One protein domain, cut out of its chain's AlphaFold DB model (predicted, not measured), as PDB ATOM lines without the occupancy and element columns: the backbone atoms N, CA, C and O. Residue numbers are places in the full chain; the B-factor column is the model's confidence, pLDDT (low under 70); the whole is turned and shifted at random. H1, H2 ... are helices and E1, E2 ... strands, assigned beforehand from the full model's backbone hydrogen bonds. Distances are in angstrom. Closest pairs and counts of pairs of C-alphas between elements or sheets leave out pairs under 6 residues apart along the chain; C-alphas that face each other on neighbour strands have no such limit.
ATOM      1  N   ILE A   4     165.856 219.075 174.127       62.97
ATOM      2  CA  ILE A   4     167.005 219.293 175.008       62.97
ATOM      3  C   ILE A   4     166.713 218.772 176.420       62.97
ATOM      4  O   ILE A   4     167.503 218.008 176.960       62.97
ATOM      5  N   GLU A   5     165.551 219.094 176.998       69.44
ATOM      6  CA  GLU A   5     165.166 218.601 178.333       69.44
ATOM      7  C   GLU A   5     165.111 217.069 178.392       69.44
ATOM      8  O   GLU A   5     165.552 216.460 179.366       69.44
ATOM      9  N   HIS A   6     164.606 216.426 177.334       66.00
ATOM     10  CA  HIS A   6     164.570 214.966 177.259       66.00
ATOM     11  C   HIS A   6     165.978 214.354 177.171       66.00
ATOM     12  O   HIS A   6     166.259 213.358 177.840       66.00
ATOM     13  N   ALA A   7     166.872 214.952 176.378       62.28
ATOM     14  CA  ALA A   7     168.256 214.504 176.252       62.28
ATOM     15  C   ALA A   7     169.032 214.654 177.572       62.28
ATOM     16  O   ALA A   7     169.711 213.715 177.990       62.28
ATOM     17  N   THR A   8     168.860 215.780 178.271       72.06
ATOM     18  CA  THR A   8     169.475 216.030 179.582       72.06
ATOM     19  C   THR A   8     169.021 215.005 180.617       72.06
ATOM     20  O   THR A   8     169.855 214.359 181.249       72.06
ATOM     21  N   ASN A   9     167.710 214.762 180.727       75.88
ATOM     22  CA  ASN A   9     167.165 213.770 181.660       75.88
ATOM     23  C   ASN A   9     167.698 212.355 181.377       75.88
ATOM     24  O   ASN A   9     167.973 211.578 182.295       75.88
ATOM     25  N   HIS A  10     167.857 212.007 180.098       72.88
ATOM     26  CA  HIS A  10     168.397 210.713 179.693       72.88
ATOM     27  C   HIS A  10     169.891 210.575 180.028       72.88
ATOM     28  O   HIS A  10     170.312 209.537 180.550       72.88
ATOM     29  N   PHE A  11     170.686 211.619 179.774       79.31
ATOM     30  CA  PHE A  11     172.098 211.654 180.149       79.31
ATOM     31  C   PHE A  11     172.275 211.501 181.663       79.31
ATOM     32  O   PHE A  11     173.044 210.648 182.104       79.31
ATOM     33  N   GLU A  12     171.509 212.240 182.467       83.56
ATOM     34  CA  GLU A  12     171.567 212.143 183.929       83.56
ATOM     35  C   GLU A  12     171.236 210.732 184.435       83.56
ATOM     36  O   GLU A  12     171.903 210.213 185.336       83.56
ATOM     37  N   ALA A  13     170.244 210.065 183.841       83.06
ATOM     38  CA  ALA A  13     169.903 208.689 184.188       83.06
ATOM     39  C   ALA A  13     171.058 207.714 183.885       83.06
ATOM     40  O   ALA A  13     171.428 206.906 184.746       83.06
ATOM     41  N   ARG A  14     171.668 207.818 182.693       83.69
ATOM     42  CA  ARG A  14     172.839 207.011 182.302       83.69
ATOM     43  C   ARG A  14     174.044 207.296 183.197       83.69
ATOM     44  O   ARG A  14     174.674 206.353 183.675       83.69
ATOM     45  N   PHE A  15     174.330 208.565 183.481       85.81
ATOM     46  CA  PHE A  15     175.415 208.989 184.369       85.81
ATOM     47  C   PHE A  15     175.264 208.392 185.767       85.81
ATOM     48  O   PHE A  15     176.203 207.801 186.303       85.81
ATOM     49  N   ASN A  16     174.060 208.452 186.335       87.44
ATOM     50  CA  ASN A  16     173.780 207.874 187.646       87.44
ATOM     51  C   ASN A  16     173.930 206.346 187.668       87.44
ATOM     52  O   ASN A  16     174.404 205.788 188.661       87.44
ATOM     53  N   LEU A  17     173.556 205.656 186.587       87.50
ATOM     54  CA  LEU A  17     173.753 204.212 186.459       87.50
ATOM     55  C   LEU A  17     175.241 203.849 186.368       87.50
ATOM     56  O   LEU A  17     175.708 203.000 187.130       87.50
ATOM     57  N   ALA A  18     175.989 204.513 185.486       85.06
ATOM     58  CA  ALA A  18     177.419 204.272 185.300       85.06
ATOM     59  C   ALA A  18     178.209 204.586 186.579       85.06
ATOM     60  O   ALA A  18     179.057 203.800 186.995       85.06
ATOM     61  N   LYS A  19     177.856 205.664 187.289       84.19
ATOM     62  CA  LYS A  19     178.417 205.990 188.607       84.19
ATOM     63  C   LYS A  19     178.201 204.861 189.622       84.19
ATOM     64  O   LYS A  19     179.129 204.515 190.349       84.19
ATOM     65  N   LYS A  20     177.011 204.246 189.668       84.94
ATOM     66  CA  LYS A  20     176.747 203.083 190.545       84.94
ATOM     67  C   LYS A  20     177.596 201.870 190.163       84.94
ATOM     68  O   LYS A  20     178.090 201.176 191.049       84.94
ATOM     69  N   GLN A  21     177.772 201.613 188.868       81.62
ATOM     70  CA  GLN A  21     178.621 200.522 188.382       81.62
ATOM     71  C   GLN A  21     180.095 200.751 188.717       81.62
ATOM     72  O   GLN A  21     180.749 199.819 189.176       81.62
ATOM     73  N   LEU A  22     180.582 201.987 188.577       80.94
ATOM     74  CA  LEU A  22     181.919 202.380 189.011       80.94
ATOM     75  C   LEU A  22     182.105 202.075 190.500       80.94
ATOM     76  O   LEU A  22     183.033 201.368 190.862       80.94
ATOM     77  N   VAL A  23     181.181 202.516 191.361       77.69
ATOM     78  CA  VAL A  23     181.238 202.220 192.805       77.69
ATOM     79  C   VAL A  23     181.259 200.712 193.070       77.69
ATOM     80  O   VAL A  23     182.042 200.246 193.894       77.69
ATOM     81  N   LYS A  24     180.442 199.935 192.349       75.75
ATOM     82  CA  LYS A  24     180.417 198.476 192.487       75.75
ATOM     83  C   LYS A  24     181.767 197.855 192.129       75.75
ATOM     84  O   LYS A  24     182.297 197.123 192.955       75.75
ATOM     85  N   LEU A  25     182.322 198.180 190.956       71.25
ATOM     86  CA  LEU A  25     183.625 197.684 190.488       71.25
ATOM     87  C   LEU A  25     184.734 197.945 191.507       71.25
ATOM     88  O   LEU A  25     185.583 197.093 191.739       71.25
ATOM     89  N   VAL A  26     184.662 199.102 192.155       66.56
ATOM     90  CA  VAL A  26     185.621 199.579 193.148       66.56
ATOM     91  C   VAL A  26     185.479 198.889 194.504       66.56
ATOM     92  O   VAL A  26     186.459 198.747 195.226       66.56
ATOM     93  N   SER A  27     184.267 198.455 194.852       63.91
ATOM     94  CA  SER A  27     183.974 197.740 196.101       63.91
ATOM     95  C   SER A  27     184.214 196.227 196.038       63.91
ATOM     96  O   SER A  27     184.193 195.564 197.072       63.91
ATOM     97  N   THR A  28     184.393 195.655 194.844       56.16
ATOM     98  CA  THR A  28     184.604 194.211 194.670       56.16
ATOM     99  C   THR A  28     186.072 193.826 194.857       56.16
ATOM    100  O   THR A  28     186.895 194.119 193.998       56.16
ATOM    101  N   ASP A  29     186.373 193.065 195.915       50.16
ATOM    102  CA  ASP A  29     187.691 192.470 196.234       50.16
ATOM    103  C   ASP A  29     188.135 191.346 195.261       50.16
ATOM    104  O   ASP A  29     188.773 190.365 195.647       50.16
ATOM    105  N   SER A  30     187.775 191.411 193.975       45.69
ATOM    106  CA  SER A  30     188.125 190.350 193.022       45.69
ATOM    107  C   SER A  30     189.602 190.418 192.620       45.69
ATOM    108  O   SER A  30     189.995 191.154 191.720       45.69
ATOM    109  N   LEU A  31     190.376 189.562 193.291       43.62
ATOM    110  CA  LEU A  31     191.799 189.202 193.181       43.62
ATOM    111  C   LEU A  31     192.385 188.910 191.773       43.62
ATOM    112  O   LEU A  31     193.504 188.415 191.694       43.62
ATOM    113  N   TYR A  32     191.689 189.189 190.666       42.25
ATOM    114  CA  TYR A  32     192.108 188.763 189.316       42.25
ATOM    115  C   TYR A  32     192.545 189.881 188.356       42.25
ATOM    116  O   TYR A  32     193.008 189.575 187.259       42.25
ATOM    117  N   LEU A  33     192.472 191.158 188.743       45.00
ATOM    118  CA  LEU A  33     193.181 192.225 188.031       45.00
ATOM    119  C   LEU A  33     194.454 192.557 188.807       45.00
ATOM    120  O   LEU A  33     194.403 193.222 189.839       45.00
ATOM    121  N   ASN A  34     195.581 192.041 188.318       38.94
ATOM    122  CA  ASN A  34     196.917 192.371 188.808       38.94
ATOM    123  C   ASN A  34     197.061 193.885 189.049       38.94
ATOM    124  O   ASN A  34     196.675 194.692 188.203       38.94
ATOM    125  N   ASP A  35     197.647 194.223 190.199       43.72
ATOM    126  CA  ASP A  35     198.057 195.563 190.627       43.72
ATOM    127  C   ASP A  35     196.943 196.550 191.026       43.72
ATOM    128  O   ASP A  35     196.788 197.643 190.491       43.72
ATOM    129  N   SER A  36     196.228 196.169 192.092       49.47
ATOM    130  CA  SER A  36     195.718 197.032 193.178       49.47
ATOM    131  C   SER A  36     195.063 198.365 192.793       49.47
ATOM    132  O   SER A  36     195.320 199.372 193.452       49.47
ATOM    133  N   LEU A  37     194.170 198.376 191.799       53.47
ATOM    134  CA  LEU A  37     193.291 199.518 191.530       53.47
ATOM    135  C   LEU A  37     192.309 199.732 192.688       53.47
ATOM    136  O   LEU A  37     191.181 199.246 192.670       53.47
ATOM    137  N   ARG A  38     192.723 200.486 193.712       56.62
ATOM    138  CA  ARG A  38     191.779 201.055 194.682       56.62
ATOM    139  C   ARG A  38     191.234 202.338 194.092       56.62
ATOM    140  O   ARG A  38     192.000 203.144 193.572       56.62
ATOM    141  N   ILE A  39     189.927 202.542 194.179       59.31
ATOM    142  CA  ILE A  39     189.337 203.831 193.838       59.31
ATOM    143  C   ILE A  39     188.598 204.374 195.057       59.31
ATOM    144  O   ILE A  39     187.886 203.645 195.736       59.31
ATOM    145  N   VAL A  40     188.773 205.653 195.373       64.19
ATOM    146  CA  VAL A  40     187.981 206.331 196.408       64.19
ATOM    147  C   VAL A  40     187.145 207.392 195.723       64.19
ATOM    148  O   VAL A  40     187.689 208.358 195.190       64.19
ATOM    149  N   VAL A  41     185.829 207.188 195.717       64.00
ATOM    150  CA  VAL A  41     184.863 208.113 195.120       64.00
ATOM    151  C   VAL A  41     184.462 209.139 196.177       64.00
ATOM    152  O   VAL A  41     183.749 208.810 197.121       64.00
ATOM    153  N   GLY A  42     184.934 210.375 196.029       63.59
ATOM    154  CA  GLY A  42     184.445 211.533 196.777       63.59
ATOM    155  C   GLY A  42     183.446 212.356 195.961       63.59
ATOM    156  O   GLY A  42     183.177 212.062 194.797       63.59
ATOM    157  N   ASP A  43     182.934 213.440 196.544       64.50
ATOM    158  CA  ASP A  43     181.899 214.268 195.902       64.50
ATOM    159  C   ASP A  43     182.371 214.973 194.622       64.50
ATOM    160  O   ASP A  43     181.575 215.219 193.718       64.50
ATOM    161  N   LYS A  44     183.668 215.296 194.531       60.28
ATOM    162  CA  LYS A  44     184.262 216.023 193.389       60.28
ATOM    163  C   LYS A  44     185.352 215.256 192.645       60.28
ATOM    164  O   LYS A  44     185.642 215.585 191.498       60.28
ATOM    165  N   TYR A  45     185.973 214.266 193.283       67.69
ATOM    166  CA  TYR A  45     187.142 213.574 192.746       67.69
ATOM    167  C   TYR A  45     187.070 212.074 193.021       67.69
ATOM    168  O   TYR A  45     186.590 211.653 194.073       67.69
ATOM    169  N   CYS A  46     187.618 211.299 192.094       68.94
ATOM    170  CA  CYS A  46     187.941 209.893 192.248       68.94
ATOM    171  C   CYS A  46     189.462 209.755 192.365       68.94
ATOM    172  O   CYS A  46     190.199 210.192 191.483       68.94
ATOM    173  N   PHE A  47     189.947 209.144 193.439       65.94
ATOM    174  CA  PHE A  47     191.359 208.771 193.540       65.94
ATOM    175  C   PHE A  47     191.527 207.370 193.002       65.94
ATOM    176  O   PHE A  47     190.819 206.504 193.480       65.94
ATOM    177  N   VAL A  48     192.426 207.145 192.053       66.88
ATOM    178  CA  VAL A  48     192.755 205.825 191.509       66.88
ATOM    179  C   VAL A  48     194.178 205.490 191.935       66.88
ATOM    180  O   VAL A  48     195.114 206.195 191.568       66.88
ATOM    181  N   PHE A  49     194.353 204.430 192.709       64.94
ATOM    182  CA  PHE A  49     195.654 203.992 193.206       64.94
ATOM    183  C   PHE A  49     196.181 202.864 192.319       64.94
ATOM    184  O   PHE A  49     195.502 201.864 192.143       64.94
ATOM    185  N   LYS A  50     197.375 203.027 191.755       64.12
ATOM    186  CA  LYS A  50     198.240 201.944 191.265       64.12
ATOM    187  C   LYS A  50     199.324 201.674 192.325       64.12
ATOM    188  O   LYS A  50     199.512 202.545 193.180       64.12
ATOM    189  N   PRO A  51     200.036 200.529 192.303       60.22
ATOM    190  CA  PRO A  51     201.052 200.194 193.314       60.22
ATOM    191  C   PRO A  51     202.086 201.302 193.578       60.22
ATOM    192  O   PRO A  51     202.627 201.416 194.673       60.22
ATOM    193  N   ASP A  52     202.326 202.129 192.571       65.38
ATOM    194  CA  ASP A  52     203.419 203.078 192.435       65.38
ATOM    195  C   ASP A  52     202.945 204.503 192.082       65.38
ATOM    196  O   ASP A  52     203.755 205.425 191.996       65.38
ATOM    197  N   THR A  53     201.641 204.744 191.887       70.19
ATOM    198  CA  THR A  53     201.118 206.079 191.533       70.19
ATOM    199  C   THR A  53     199.664 206.272 191.962       70.19
ATOM    200  O   THR A  53     198.819 205.412 191.740       70.19
ATOM    201  N   THR A  54     199.345 207.453 192.496       70.38
ATOM    202  CA  THR A  54     197.965 207.870 192.787       70.38
ATOM    203  C   THR A  54     197.503 208.887 191.752       70.38
ATOM    204  O   THR A  54     198.044 209.990 191.676       70.38
ATOM    205  N   TYR A  55     196.465 208.558 190.991       73.00
ATOM    206  CA  TYR A  55     195.788 209.505 190.112       73.00
ATOM    207  C   TYR A  55     194.648 210.173 190.871       73.00
ATOM    208  O   TYR A  55     193.829 209.507 191.500       73.00
ATOM    209  N   ARG A  56     194.564 211.498 190.784       81.19
ATOM    210  CA  ARG A  56     193.398 212.264 191.223       81.19
ATOM    211  C   ARG A  56     192.620 212.668 189.979       81.19
ATOM    212  O   ARG A  56     193.055 213.549 189.246       81.19
ATOM    213  N   LEU A  57     191.492 212.015 189.760       80.81
ATOM    214  CA  LEU A  57     190.642 212.181 188.589       80.81
ATOM    215  C   LEU A  57     189.328 212.852 188.982       80.81
ATOM    216  O   LEU A  57     188.901 212.775 190.135       80.81
ATOM    217  N   SER A  58     188.660 213.507 188.037       82.94
ATOM    218  CA  SER A  58     187.239 213.814 188.208       82.94
ATOM    219  C   SER A  58     186.405 212.527 188.096       82.94
ATOM    220  O   SER A  58     186.889 211.490 187.634       82.94
ATOM    221  N   ILE A  59     185.133 212.568 188.511       81.50
ATOM    222  CA  ILE A  59     184.211 211.434 188.298       81.50
ATOM    223  C   ILE A  59     184.096 211.120 186.798       81.50
ATOM    224  O   ILE A  59     184.090 209.952 186.419       81.50
ATOM    225  N   GLN A  60     184.063 212.155 185.956       84.44
ATOM    226  CA  GLN A  60     184.041 212.033 184.500       84.44
ATOM    227  C   GLN A  60     185.269 211.275 183.980       84.44
ATOM    228  O   GLN A  60     185.116 210.257 183.307       84.44
ATOM    229  N   ASP A  61     186.477 211.702 184.352       84.44
ATOM    230  CA  ASP A  61     187.714 211.065 183.886       84.44
ATOM    231  C   ASP A  61     187.817 209.609 184.355       84.44
ATOM    232  O   ASP A  61     188.287 208.746 183.618       84.44
ATOM    233  N   ALA A  62     187.334 209.305 185.565       81.88
ATOM    234  CA  ALA A  62     187.294 207.938 186.077       81.88
ATOM    235  C   ALA A  62     186.315 207.046 185.291       81.88
ATOM    236  O   ALA A  62     186.636 205.890 185.006       81.88
ATOM    237  N   LEU A  63     185.142 207.563 184.911       83.69
ATOM    238  CA  LEU A  63     184.175 206.842 184.073       83.69
ATOM    239  C   LEU A  63     184.727 206.576 182.666       83.69
ATOM    240  O   LEU A  63     184.523 205.486 182.133       83.69
ATOM    241  N   ILE A  64     185.472 207.530 182.102       83.69
ATOM    242  CA  ILE A  64     186.144 207.371 180.806       83.69
ATOM    243  C   ILE A  64     187.269 206.336 180.905       83.69
ATOM    244  O   ILE A  64     187.327 205.397 180.114       83.69
ATOM    245  N   MET A  65     188.138 206.458 181.911       80.19
ATOM    246  CA  MET A  65     189.288 205.570 182.105       80.19
ATOM    247  C   MET A  65     188.871 204.110 182.347       80.19
ATOM    248  O   MET A  65     189.567 203.191 181.926       80.19
ATOM    249  N   THR A  66     187.740 203.889 183.019       78.69
ATOM    250  CA  THR A  66     187.191 202.545 183.270       78.69
ATOM    251  C   THR A  66     186.389 201.981 182.095       78.69
ATOM    252  O   THR A  66     185.955 200.833 182.158       78.69
ATOM    253  N   GLY A  67     186.186 202.761 181.027       79.25
ATOM    254  CA  GLY A  67     185.401 202.364 179.857       79.25
ATOM    255  C   GLY A  67     183.890 202.313 180.099       79.25
ATOM    256  O   GLY A  67     183.160 201.798 179.257       79.25
ATOM    257  N   LEU A  68     183.405 202.842 181.229       82.25
ATOM    258  CA  LEU A  68     181.974 202.905 181.546       82.25
ATOM    259  C   LEU A  68     181.242 203.991 180.743       82.25
ATOM    260  O   LEU A  68     180.032 203.894 180.550       82.25
ATOM    261  N   MET A  69     181.964 205.019 180.288       85.62
ATOM    262  CA  MET A  69     181.476 206.080 179.398       85.62
ATOM    263  C   MET A  69     182.573 206.506 178.413       85.62
ATOM    264  O   MET A  69     183.754 206.263 178.653       85.62
ATOM    265  N   LYS A  70     182.202 207.151 177.304       83.75
ATOM    266  CA  LYS A  70     183.137 207.746 176.333       83.75
ATOM    267  C   LYS A  70     183.298 209.241 176.604       83.75
ATOM    268  O   LYS A  70     182.413 209.867 177.175       83.75
ATOM    269  N   SER A  71     184.400 209.844 176.152       82.44
ATOM    270  CA  SER A  71     184.602 211.301 176.270       82.44
ATOM    271  C   SER A  71     183.479 212.100 175.602       82.44
ATOM    272  O   SER A  71     183.004 213.077 176.171       82.44
ATOM    273  N   THR A  72     182.996 211.618 174.455       79.19
ATOM    274  CA  THR A  72     181.894 212.208 173.682       79.19
ATOM    275  C   THR A  72     180.552 212.197 174.415       79.19
ATOM    276  O   THR A  72     179.676 212.969 174.054       79.19
ATOM    277  N   ASP A  73     180.356 211.345 175.432       77.94
ATOM    278  CA  ASP A  73     179.110 211.347 176.214       77.94
ATOM    279  C   ASP A  73     178.977 212.622 177.075       77.94
ATOM    280  O   ASP A  73     177.871 212.959 177.485       77.94
ATOM    281  N   PHE A  74     180.081 213.324 177.364       80.06
ATOM    282  CA  PHE A  74     180.110 214.521 178.218       80.06
ATOM    283  C   PHE A  74     180.179 215.835 177.442       80.06
ATOM    284  O   PHE A  74     180.132 216.911 178.045       80.06
TER     285      PHE A  74
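What this domain is: This is residues 4 to 74 of the 255 residues of the protein "Peripla_BP_6 domain-containing protein" of Candidatus Marinimicrobia bacterium ADurb.Bin030 (UniProt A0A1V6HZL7). A small meander sheet of three strands, each the antiparallel neighbour of the one before, lies toward one end of a long helix, H1, whose residues 19 to 27 pack on it, chiefly beside E1. The short helix H2 packs on both the sheet and H1, while residues 4 to 10 of H1 stick out. The 71 printed residues hold H1, E1, E2, E3, H2 and H3 in that order, a mixed class of helices and strands, with sheet order E1, E2, E3. The whole is only just compact, close to loose, with a radius of gyration of the C-alphas of 13.3 A and spans of 43 by 21 by 21 A.

Where its parts are: Find C-alpha 38 at (191.779, 201.055, 194.682), where E1 begins, residues 38 to 41; E2 is residues 46 to 50, 13.0 A, and E3 residues 53 to 57, 12.5 A. H1, residues 4 to 27, runs 34.6 A from C-alpha 4 at (167.005, 219.293, 175.008). H2 is residues 59 to 65, and H3, residues 71 to 74, ends at C-alpha 74 at (180.110, 214.521, 178.218).

How they stand to each other: Look at hairpin E1 and E2 for N 40 and O 47, 2.9 A apart, and at hairpin E2 and E3 for N 48 and O 55, 2.8 A. H1 and H2 are on the sheet in two layers, helices on one face of a sheet. The closest C-alphas of H1 and E1 are Val 26 and Ile 39, 5.7 A. H2 has a height over the sheet of 8.3 A; its closest C-alphas with E2 are Ile 59 and Cys 46, 5.6 A. With residues 18 to 22 alone, H1 touches H2, closest C-alphas Leu 22 and Leu 63, 7.0 A; at 71 degrees they are only just about perpendicular. H3 is close to but not clearly touching H2, closest C-alphas Ser 71 and Ile 64, 6.2 A, and apart from the strands. In H1 and H2 every O i to N i+4 pair is within hydrogen-bond range; H3 is too short for one.

The domain as a whole: Look to Glu 5 and Asp 52 for the C-alphas farthest apart, 43.6 A. The printed part has no cut and no long link. Residues 4 to 7 and 26 to 52 have pLDDT under 70.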